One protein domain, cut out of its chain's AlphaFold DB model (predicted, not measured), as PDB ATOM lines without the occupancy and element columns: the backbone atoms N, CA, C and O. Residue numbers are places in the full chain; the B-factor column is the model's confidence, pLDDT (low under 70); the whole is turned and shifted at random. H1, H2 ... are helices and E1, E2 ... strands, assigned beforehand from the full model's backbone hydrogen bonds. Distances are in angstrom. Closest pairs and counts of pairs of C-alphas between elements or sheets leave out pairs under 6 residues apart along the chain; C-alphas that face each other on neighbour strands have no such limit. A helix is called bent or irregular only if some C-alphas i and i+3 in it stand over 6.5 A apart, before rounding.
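This is residues 607 to 683 of the 688 residues of an uncharacterized protein of Dufourea novaeangliae (UniProt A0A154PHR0). A small strand hairpin, E1 and E2, lies at one end of a loose zigzag of three helices. In the zigzag the long helix H2 meets H1 in a roughly square corner at its residues 623 to 627, while H3 crosses H2 at about a right angle, its residues 649 to 653 touching residues 633 to 641 of H2. The printed part has 77 residues, with three named helices and two named strands in the order H1, H2, H3, E1, E2 along the chain, and its class is mostly helix; its one sheet is E1 - E2, antiparallel. The whole is loose, with a radius of gyration of the C-alphas of 14.5 A, and elongated, spanning 45 by 29 by 16 A.

Find C-alpha 673 at (-39.738, 3.860, -5.319), where E1, residues 673 to 676, begins; E2, residues 679 to 682, ends at C-alpha 682, (-40.127, 5.889, -1.007). H2, residues 623 to 641, begins at (-31.731, 15.817, -20.535) and runs 26.6 A. H3, residues 646 to 662, runs 22.5 A, and H1, residues 611 to 617, 10.5 A.

Look first at the hairpin of E1 and E2: N 674 and O 681 are 2.8 A apart, within hydrogen-bond range. H2 touches H3 about perpendicular, at 82 degrees; the closest C-alphas are Ala 637 and Ile 649, 6.2 A. H1 touches H2 at 84 degrees, about perpendicular, closest at the C-alphas of Ala 615 and Thr 623, 5.3 A. H1 and H3 are apart. H3 has a kink of 35 degrees near residue 653 and is irregular, but only just: C-alphas 655 and 658 are 6.51 A apart. In H2 every O i to N i+4 pair is within hydrogen-bond range; in H3 11 of 13 are, and in H1 1 of 3, beside 3 of 4 O i to N i+3 pairs.

The farthest C-alphas, Thr 644 and Lys 677, are 46.0 A apart. The printed part has no cut and no long link. Residues 658 to 664, of which 658 to 662 belong to H3, stand free. The mean pLDDT of the printed part is 72.1; look for values under 70 at residues 607 to 608, 613 to 621, 624 and 665 to 683.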
ATOM      1  N   ARG A 607     -19.457  12.069 -26.689       65.50
ATOM      2  CA  ARG A 607     -19.980  13.013 -27.692       65.50
ATOM      3  C   ARG A 607     -21.004  12.409 -28.655       65.50
ATOM      4  O   ARG A 607     -21.742  13.165 -29.279       65.50
ATOM      5  N   GLU A 608     -21.060  11.086 -28.772       67.44
ATOM      6  CA  GLU A 608     -22.071  10.375 -29.568       67.44
ATOM      7  C   GLU A 608     -23.404  10.251 -28.805       67.44
ATOM      8  O   GLU A 608     -24.463  10.067 -29.412       67.44
ATOM      9  N   ILE A 609     -23.378  10.410 -27.474       73.38
ATOM     10  CA  ILE A 609     -24.564  10.324 -26.618       73.38
ATOM     11  C   ILE A 609     -25.479  11.526 -26.870       73.38
ATOM     12  O   ILE A 609     -25.330  12.616 -26.311       73.38
ATOM     13  N   THR A 610     -26.492  11.310 -27.706       78.94
ATOM     14  CA  THR A 610     -27.539  12.299 -27.961       78.94
ATOM     15  C   THR A 610     -28.505  12.337 -26.775       78.94
ATOM     16  O   THR A 610     -29.522  11.650 -26.762       78.94
ATOM     17  N   TRP A 611     -28.200  13.154 -25.762       77.00
ATOM     18  CA  TRP A 611     -29.007  13.293 -24.537       77.00
ATOM     19  C   TRP A 611     -30.519  13.520 -24.754       77.00
ATOM     20  O   TRP A 611     -31.298  12.931 -24.006       77.00
ATOM     21  N   PRO A 612     -30.982  14.278 -25.775       75.25
ATOM     22  CA  PRO A 612     -32.406  14.367 -26.135       75.25
ATOM     23  C   PRO A 612     -33.072  13.058 -26.581       75.25
ATOM     24  O   PRO A 612     -34.299  12.996 -26.611       75.25
ATOM     25  N   ASN A 613     -32.294  12.028 -26.925       65.56
ATOM     26  CA  ASN A 613     -32.792  10.681 -27.197       65.56
ATOM     27  C   ASN A 613     -32.745   9.826 -25.926       65.56
ATOM     28  O   ASN A 613     -33.727   9.160 -25.625       65.56
ATOM     29  N   VAL A 614     -31.669   9.916 -25.130       65.12
ATOM     30  CA  VAL A 614     -31.568   9.215 -23.832       65.12
ATOM     31  C   VAL A 614     -32.724   9.594 -22.899       65.12
ATOM     32  O   VAL A 614     -33.348   8.720 -22.312       65.12
ATOM     33  N   ALA A 615     -33.093  10.876 -22.827       66.94
ATOM     34  CA  ALA A 615     -34.207  11.335 -21.989       66.94
ATOM     35  C   ALA A 615     -35.597  10.820 -22.409       66.94
ATOM     36  O   ALA A 615     -36.557  11.021 -21.675       66.94
ATOM     37  N   LYS A 616     -35.734  10.145 -23.559       62.78
ATOM     38  CA  LYS A 616     -37.005   9.520 -23.966       62.78
ATOM     39  C   LYS A 616     -37.290   8.211 -23.232       62.78
ATOM     40  O   LYS A 616     -38.434   7.779 -23.223       62.78
ATOM     41  N   TYR A 617     -36.268   7.606 -22.627       56.38
ATOM     42  CA  TYR A 617     -36.374   6.365 -21.855       56.38
ATOM     43  C   TYR A 617     -36.596   6.610 -20.350       56.38
ATOM     44  O   TYR A 617     -36.695   5.656 -19.588       56.38
ATOM     45  N   PHE A 618     -36.673   7.876 -19.917       57.00
ATOM     46  CA  PHE A 618     -36.838   8.272 -18.516       57.00
ATOM     47  C   PHE A 618     -37.961   9.310 -18.398       57.00
ATOM     48  O   PHE A 618     -37.728  10.515 -18.522       57.00
ATOM     49  N   GLU A 619     -39.196   8.850 -18.188       55.19
ATOM     50  CA  GLU A 619     -40.355   9.743 -18.087       55.19
ATOM     51  C   GLU A 619     -40.183  10.774 -16.957       55.19
ATOM     52  O   GLU A 619     -39.721  10.467 -15.862       55.19
ATOM     53  N   GLY A 620     -40.506  12.038 -17.246       60.47
ATOM     54  CA  GLY A 620     -40.347  13.162 -16.315       60.47
ATOM     55  C   GLY A 620     -38.912  13.687 -16.126       60.47
ATOM     56  O   GLY A 620     -38.750  14.804 -15.631       60.47
ATOM     57  N   VAL A 621     -37.869  12.963 -16.547       64.56
ATOM     58  CA  VAL A 621     -36.470  13.332 -16.263       64.56
ATOM     59  C   VAL A 621     -35.871  14.224 -17.360       64.56
ATOM     60  O   VAL A 621     -36.022  13.988 -18.557       64.56
ATOM     61  N   THR A 622     -35.147  15.281 -16.970       70.19
ATOM     62  CA  THR A 622     -34.554  16.217 -17.944       70.19
ATOM     63  C   THR A 622     -33.244  15.704 -18.556       70.19
ATOM     64  O   THR A 622     -32.414  15.080 -17.893       70.19
ATOM     65  N   THR A 623     -32.995  16.077 -19.815       74.75
ATOM     66  CA  THR A 623     -31.731  15.817 -20.535       74.75
ATOM     67  C   THR A 623     -30.494  16.322 -19.787       74.75
ATOM     68  O   THR A 623     -29.441  15.690 -19.829       74.75
ATOM     69  N   ILE A 624     -30.619  17.461 -19.098       69.62
ATOM     70  CA  ILE A 624     -29.543  18.090 -18.321       69.62
ATOM     71  C   ILE A 624     -29.248  17.276 -17.056       69.62
ATOM     72  O   ILE A 624     -28.081  17.108 -16.711       69.62
ATOM     73  N   PHE A 625     -30.281  16.749 -16.391       71.56
ATOM     74  CA  PHE A 625     -30.117  15.877 -15.228       71.56
ATOM     75  C   PHE A 625     -29.416  14.571 -15.617       71.56
ATOM     76  O   PHE A 625     -28.359  14.276 -15.071       71.56
ATOM     77  N   LEU A 626     -29.914  13.850 -16.628       74.75
ATOM     78  CA  LEU A 626     -29.316  12.582 -17.077       74.75
ATOM     79  C   LEU A 626     -27.854  12.746 -17.517       74.75
ATOM     80  O   LEU A 626     -27.002  11.956 -17.121       74.75
ATOM     81  N   CYS A 627     -27.548  13.816 -18.258       80.00
ATOM     82  CA  CYS A 627     -26.177  14.166 -18.632       80.00
ATOM     83  C   CYS A 627     -25.290  14.414 -17.396       80.00
ATOM     84  O   CYS A 627     -24.180  13.889 -17.318       80.00
ATOM     85  N   LYS A 628     -25.784  15.154 -16.389       78.25
ATOM     86  CA  LYS A 628     -25.062  15.356 -15.122       78.25
ATOM     87  C   LYS A 628     -24.815  14.042 -14.380       78.25
ATOM     88  O   LYS A 628     -23.671  13.808 -13.996       78.25
ATOM     89  N   ILE A 629     -25.837  13.205 -14.183       79.75
ATOM     90  CA  ILE A 629     -25.705  11.927 -13.462       79.75
ATOM     91  C   ILE A 629     -24.708  11.012 -14.175       79.75
ATOM     92  O   ILE A 629     -23.775  10.514 -13.549       79.75
ATOM     93  N   PHE A 630     -24.820  10.867 -15.495       84.50
ATOM     94  CA  PHE A 630     -23.886  10.062 -16.277       84.50
ATOM     95  C   PHE A 630     -22.441  10.572 -16.190       84.50
ATOM     96  O   PHE A 630     -21.530   9.775 -15.987       84.50
ATOM     97  N   CYS A 631     -22.211  11.887 -16.268       84.06
ATOM     98  CA  CYS A 631     -20.870  12.451 -16.081       84.06
ATOM     99  C   CYS A 631     -20.296  12.171 -14.679       84.06
ATOM    100  O   CYS A 631     -19.098  11.915 -14.567       84.06
ATOM    101  N   HIS A 632     -21.124  12.157 -13.625       82.94
ATOM    102  CA  HIS A 632     -20.687  11.750 -12.283       82.94
ATOM    103  C   HIS A 632     -20.369  10.251 -12.210       82.94
ATOM    104  O   HIS A 632     -19.359   9.881 -11.618       82.94
ATOM    105  N   LEU A 633     -21.183   9.393 -12.836       83.44
ATOM    106  CA  LEU A 633     -20.937   7.949 -12.905       83.44
ATOM    107  C   LEU A 633     -19.638   7.631 -13.662       83.44
ATOM    108  O   LEU A 633     -18.806   6.893 -13.143       83.44
ATOM    109  N   VAL A 634     -19.420   8.244 -14.831       84.81
ATOM    110  CA  VAL A 634     -18.172   8.133 -15.607       84.81
ATOM    111  C   VAL A 634     -16.973   8.603 -14.784       84.81
ATOM    112  O   VAL A 634     -15.989   7.878 -14.690       84.81
ATOM    113  N   HIS A 635     -17.054   9.765 -14.127       84.81
ATOM    114  CA  HIS A 635     -15.953  10.267 -13.302       84.81
ATOM    115  C   HIS A 635     -15.652   9.352 -12.102       84.81
ATOM    116  O   HIS A 635     -14.493   9.016 -11.859       84.81
ATOM    117  N   ALA A 636     -16.680   8.881 -11.390       83.56
ATOM    118  CA  ALA A 636     -16.522   7.940 -10.282       83.56
ATOM    119  C   ALA A 636     -15.938   6.591 -10.739       83.56
ATOM    120  O   ALA A 636     -15.099   6.020 -10.043       83.56
ATOM    121  N   ALA A 637     -16.326   6.102 -11.920       85.12
ATOM    122  CA  ALA A 637     -15.747   4.909 -12.529       85.12
ATOM    123  C   ALA A 637     -14.272   5.117 -12.906       85.12
ATOM    124  O   ALA A 637     -13.445   4.274 -12.567       85.12
ATOM    125  N   THR A 638     -13.908   6.248 -13.521       86.19
ATOM    126  CA  THR A 638     -12.504   6.615 -13.787       86.19
ATOM    127  C   THR A 638     -11.673   6.644 -12.503       86.19
ATOM    128  O   THR A 638     -10.583   6.082 -12.478       86.19
ATOM    129  N   VAL A 639     -12.186   7.222 -11.410       84.94
ATOM    130  CA  VAL A 639     -11.478   7.255 -10.117       84.94
ATOM    131  C   VAL A 639     -11.352   5.854  -9.496       84.94
ATOM    132  O   VAL A 639     -10.264   5.488  -9.055       84.94
ATOM    133  N   LYS A 640     -12.422   5.041  -9.499       83.62
ATOM    134  CA  LYS A 640     -12.433   3.687  -8.901       83.62
ATOM    135  C   LYS A 640     -11.611   2.663  -9.703       83.62
ATOM    136  O   LYS A 640     -11.025   1.770  -9.105       83.62
ATOM    137  N   THR A 641     -11.545   2.792 -11.032       84.19
ATOM    138  CA  THR A 641     -10.815   1.858 -11.921       84.19
ATOM    139  C   THR A 641      -9.421   2.337 -12.330       84.19
ATOM    140  O   THR A 641      -8.630   1.534 -12.817       84.19
ATOM    141  N   ARG A 642      -9.123   3.636 -12.181       84.06
ATOM    142  CA  ARG A 642      -7.947   4.336 -12.742       84.06
ATOM    143  C   ARG A 642      -7.832   4.278 -14.278       84.06
ATOM    144  O   ARG A 642      -6.804   4.675 -14.824       84.06
ATOM    145  N   LYS A 643      -8.873   3.828 -14.990       82.38
ATOM    146  CA  LYS A 643      -8.889   3.709 -16.458       82.38
ATOM    147  C   LYS A 643      -9.302   5.015 -17.139       82.38
ATOM    148  O   LYS A 643     -10.205   5.712 -16.675       82.38
ATOM    149  N   THR A 644      -8.675   5.309 -18.279       78.69
ATOM    150  CA  THR A 644      -8.956   6.486 -19.126       78.69
ATOM    151  C   THR A 644      -9.697   6.149 -20.425       78.69
ATOM    152  O   THR A 644     -10.258   7.046 -21.053       78.69
ATOM    153  N   ASN A 645      -9.736   4.874 -20.827       82.44
ATOM    154  CA  ASN A 645     -10.478   4.414 -22.000       82.44
ATOM    155  C   ASN A 645     -11.990   4.426 -21.729       82.44
ATOM    156  O   ASN A 645     -12.471   3.784 -20.793       82.44
ATOM    157  N   PHE A 646     -12.749   5.132 -22.569       78.62
ATOM    158  CA  PHE A 646     -14.197   5.257 -22.419       78.62
ATOM    159  C   PHE A 646     -14.939   3.920 -22.571       78.62
ATOM    160  O   PHE A 646     -15.919   3.708 -21.861       78.62
ATOM    161  N   LEU A 647     -14.466   3.007 -23.430       76.06
ATOM    162  CA  LEU A 647     -15.109   1.701 -23.616       76.06
ATOM    163  C   LEU A 647     -15.043   0.870 -22.326       76.06
ATOM    164  O   LEU A 647     -16.065   0.422 -21.821       76.06
ATOM    165  N   GLU A 648     -13.854   0.771 -21.730       76.62
ATOM    166  CA  GLU A 648     -13.622   0.018 -20.491       76.62
ATOM    167  C   GLU A 648     -14.328   0.654 -19.276       76.62
ATOM    168  O   GLU A 648     -14.734  -0.043 -18.347       76.62
ATOM    169  N   ILE A 649     -14.508   1.983 -19.280       83.25
ATOM    170  CA  ILE A 649     -15.350   2.681 -18.297       83.25
ATOM    171  C   ILE A 649     -16.825   2.301 -18.487       83.25
ATOM    172  O   ILE A 649     -17.521   2.072 -17.499       83.25
ATOM    173  N   MET A 650     -17.312   2.208 -19.728       78.69
ATOM    174  CA  MET A 650     -18.687   1.787 -20.021       78.69
ATOM    175  C   MET A 650     -18.938   0.319 -19.659       78.69
ATOM    176  O   MET A 650     -19.973   0.021 -19.066       78.69
ATOM    177  N   GLU A 651     -17.989  -0.579 -19.927       79.44
ATOM    178  CA  GLU A 651     -18.033  -1.979 -19.482       79.44
ATOM    179  C   GLU A 651     -18.074  -2.079 -17.953       79.44
ATOM    180  O   GLU A 651     -18.938  -2.763 -17.403       79.44
ATOM    181  N   TYR A 652     -17.207  -1.340 -17.247       84.75
ATOM    182  CA  TYR A 652     -17.231  -1.282 -15.784       84.75
ATOM    183  C   TYR A 652     -18.564  -0.734 -15.248       84.75
ATOM    184  O   TYR A 652     -19.120  -1.266 -14.283       84.75
ATOM    185  N   LEU A 653     -19.106   0.317 -15.871       81.44
ATOM    186  CA  LEU A 653     -20.398   0.872 -15.482       81.44
ATOM    187  C   LEU A 653     -21.533  -0.143 -15.677       81.44
ATOM    188  O   LEU A 653     -22.377  -0.278 -14.794       81.44
ATOM    189  N   TYR A 654     -21.528  -0.873 -16.792       77.69
ATOM    190  CA  TYR A 654     -22.564  -1.841 -17.134       77.69
ATOM    191  C   TYR A 654     -22.493  -3.116 -16.279       77.69
ATOM    192  O   TYR A 654     -23.477  -3.483 -15.644       77.69
ATOM    193  N   HIS A 655     -21.328  -3.767 -16.207       79.19
ATOM    194  CA  HIS A 655     -21.174  -5.057 -15.526       79.19
ATOM    195  C   HIS A 655     -20.995  -4.936 -14.010       79.19
ATOM    196  O   HIS A 655     -21.484  -5.788 -13.273       79.19
ATOM    197  N   CYS A 656     -20.319  -3.889 -13.524       82.88
ATOM    198  CA  CYS A 656     -20.069  -3.715 -12.093       82.88
ATOM    199  C   CYS A 656     -20.978  -2.651 -11.475       82.88
ATOM    200  O   CYS A 656     -21.617  -2.916 -10.460       82.88
ATOM    201  N   LYS A 657     -21.061  -1.439 -12.051       81.12
ATOM    202  CA  LYS A 657     -21.713  -0.323 -11.342       81.12
ATOM    203  C   LYS A 657     -23.236  -0.448 -11.254       81.12
ATOM    204  O   LYS A 657     -23.791  -0.019 -10.246       81.12
ATOM    205  N   ILE A 658     -23.904  -1.070 -12.229       76.69
ATOM    206  CA  ILE A 658     -25.340  -1.397 -12.122       76.69
ATOM    207  C   ILE A 658     -25.594  -2.366 -10.953       76.69
ATOM    208  O   ILE A 658     -26.532  -2.158 -10.188       76.69
ATOM    209  N   HIS A 659     -24.728  -3.364 -10.753       77.50
ATOM    210  CA  HIS A 659     -24.834  -4.325  -9.649       77.50
ATOM    211  C   HIS A 659     -24.476  -3.697  -8.284       77.50
ATOM    212  O   HIS A 659     -25.217  -3.885  -7.318       77.50
ATOM    213  N   ASP A 660     -23.417  -2.869  -8.220       80.88
ATOM    214  CA  ASP A 660     -23.102  -2.011  -7.056       80.88
ATOM    215  C   ASP A 660     -24.320  -1.155  -6.651       80.88
ATOM    216  O   ASP A 660     -24.534  -0.916  -5.467       80.88
ATOM    217  N   ILE A 661     -25.070  -0.616  -7.625       75.62
ATOM    218  CA  ILE A 661     -26.264   0.198  -7.364       75.62
ATOM    219  C   ILE A 661     -27.404  -0.694  -6.883       75.62
ATOM    220  O   ILE A 661     -27.925  -0.445  -5.802       75.62
ATOM    221  N   HIS A 662     -27.770  -1.742  -7.626       72.31
ATOM    222  CA  HIS A 662     -28.897  -2.622  -7.294       72.31
ATOM    223  C   HIS A 662     -28.850  -3.095  -5.831       72.31
ATOM    224  O   HIS A 662     -29.828  -2.932  -5.100       72.31
ATOM    225  N   ASN A 663     -27.678  -3.564  -5.391       75.81
ATOM    226  CA  ASN A 663     -27.465  -4.143  -4.062       75.81
ATOM    227  C   ASN A 663     -27.133  -3.108  -2.965       75.81
ATOM    228  O   ASN A 663     -26.978  -3.486  -1.806       75.81
ATOM    229  N   SER A 664     -27.007  -1.819  -3.300       72.94
ATOM    230  CA  SER A 664     -26.889  -0.741  -2.310       72.94
ATOM    231  C   SER A 664     -28.229  -0.527  -1.598       72.94
ATOM    232  O   SER A 664     -29.277  -0.554  -2.240       72.94
ATOM    233  N   SER A 665     -28.209  -0.271  -0.287       64.31
ATOM    234  CA  SER A 665     -29.418   0.021   0.502       64.31
ATOM    235  C   SER A 665     -30.028   1.394   0.203       64.31
ATOM    236  O   SER A 665     -31.202   1.599   0.484       64.31
ATOM    237  N   THR A 666     -29.256   2.305  -0.393       60.66
ATOM    238  CA  THR A 666     -29.690   3.633  -0.856       60.66
ATOM    239  C   THR A 666     -29.146   3.918  -2.259       60.66
ATOM    240  O   THR A 666     -28.151   3.319  -2.685       60.66
ATOM    241  N   ASP A 667     -29.769   4.829  -3.011       63.84
ATOM    242  CA  ASP A 667     -29.136   5.457  -4.182       63.84
ATOM    243  C   ASP A 667     -28.880   6.950  -3.899       63.84
ATOM    244  O   ASP A 667     -29.725   7.669  -3.375       63.84
ATOM    245  N   ARG A 668     -27.677   7.425  -4.235       63.72
ATOM    246  CA  ARG A 668     -27.228   8.804  -3.990       63.72
ATOM    247  C   ARG A 668     -27.850   9.825  -4.959       63.72
ATOM    248  O   ARG A 668     -27.687  11.026  -4.753       63.72
ATOM    249  N   PHE A 669     -28.489   9.377  -6.039       61.00
ATOM    250  CA  PHE A 669     -28.903  10.234  -7.153       61.00
ATOM    251  C   PHE A 669     -30.414  10.275  -7.405       61.00
ATOM    252  O   PHE A 669     -30.885  11.258  -7.980       61.00
ATOM    253  N   LEU A 670     -31.168   9.246  -7.009       59.94
ATOM    254  CA  LEU A 670     -32.622   9.164  -7.173       59.94
ATOM    255  C   LEU A 670     -33.245   8.376  -6.010       59.94
ATOM    256  O   LEU A 670     -32.742   7.296  -5.718       59.94
ATOM    257  N   PRO A 671     -34.353   8.843  -5.402       59.00
ATOM    258  CA  PRO A 671     -35.054   8.064  -4.388       59.00
ATOM    259  C   PRO A 671     -35.649   6.791  -5.002       59.00
ATOM    260  O   PRO A 671     -36.351   6.845  -6.018       59.00
ATOM    261  N   ARG A 672     -35.395   5.644  -4.377       64.69
ATOM    262  CA  ARG A 672     -35.993   4.354  -4.730       64.69
ATOM    263  C   ARG A 672     -37.488   4.375  -4.454       64.69
ATOM    264  O   ARG A 672     -37.917   4.767  -3.371       64.69
ATOM    265  N   LEU A 673     -38.279   3.903  -5.414       59.91
ATOM    266  CA  LEU A 673     -39.738   3.860  -5.319       59.91
ATOM    267  C   LEU A 673     -40.236   2.411  -5.328       59.91
ATOM    268  O   LEU A 673     -39.974   1.663  -6.267       59.91
ATOM    269  N   SER A 674     -40.986   2.042  -4.294       57.06
ATOM    270  CA  SER A 674     -41.778   0.813  -4.223       57.06
ATOM    271  C   SER A 674     -43.210   1.112  -4.659       57.06
ATOM    272  O   SER A 674     -43.761   2.157  -4.308       57.06
ATOM    273  N   TYR A 675     -43.829   0.197  -5.407       44.72
ATOM    274  CA  TYR A 675     -45.242   0.272  -5.779       44.72
ATOM    275  C   TYR A 675     -45.959  -1.019  -5.381       44.72
ATOM    276  O   TYR A 675     -45.821  -2.045  -6.045       44.72
ATOM    277  N   ASP A 676     -46.745  -0.953  -4.307       55.81
ATOM    278  CA  ASP A 676     -47.582  -2.051  -3.817       55.81
ATOM    279  C   ASP A 676     -49.031  -1.568  -3.644       55.81
ATOM    280  O   ASP A 676     -49.283  -0.419  -3.280       55.81
ATOM    281  N   LYS A 677     -50.000  -2.440  -3.950       56.47
ATOM    282  CA  LYS A 677     -51.461  -2.225  -3.817       56.47
ATOM    283  C   LYS A 677     -52.017  -0.891  -4.359       56.47
ATOM    284  O   LYS A 677     -53.119  -0.494  -3.988       56.47
ATOM    285  N   GLY A 678     -51.309  -0.219  -5.270       54.41
ATOM    286  CA  GLY A 678     -51.727   1.065  -5.846       54.41
ATOM    287  C   GLY A 678     -51.158   2.315  -5.166       54.41
ATOM    288  O   GLY A 678     -51.523   3.420  -5.562       54.41
ATOM    289  N   GLN A 679     -50.266   2.173  -4.181       43.53
ATOM    290  CA  GLN A 679     -49.518   3.286  -3.590       43.53
ATOM    291  C   GLN A 679     -48.045   3.238  -3.999       43.53
ATOM    292  O   GLN A 679     -47.434   2.172  -4.036       43.53
ATOM    293  N   VAL A 680     -47.478   4.412  -4.284       56.97
ATOM    294  CA  VAL A 680     -46.029   4.604  -4.411       56.97
ATOM    295  C   VAL A 680     -45.485   4.997  -3.040       56.97
ATOM    296  O   VAL A 680     -46.022   5.904  -2.410       56.97
ATOM    297  N   THR A 681     -44.428   4.327  -2.593       67.75
ATOM    298  CA  THR A 681     -43.720   4.581  -1.329       67.75
ATOM    299  C   THR A 681     -42.234   4.785  -1.612       67.75
ATOM    300  O   THR A 681     -41.689   4.146  -2.516       67.75
ATOM    301  N   ILE A 682     -41.573   5.684  -0.882       66.81
ATOM    302  CA  ILE A 682     -40.127   5.889  -1.007       66.81
ATOM    303  C   ILE A 682     -39.435   4.850  -0.119       66.81
ATOM    304  O   ILE A 682     -39.700   4.767   1.074       66.81
ATOM    305  N   ILE A 683     -38.566   4.022  -0.701       66.62
ATOM    306  CA  ILE A 683     -37.869   2.949   0.035       66.62
ATOM    307  C   ILE A 683     -36.754   3.537   0.915       66.62
ATOM    308  O   ILE A 683     -36.482   3.024   1.997       66.62
TER     309      ILE A 683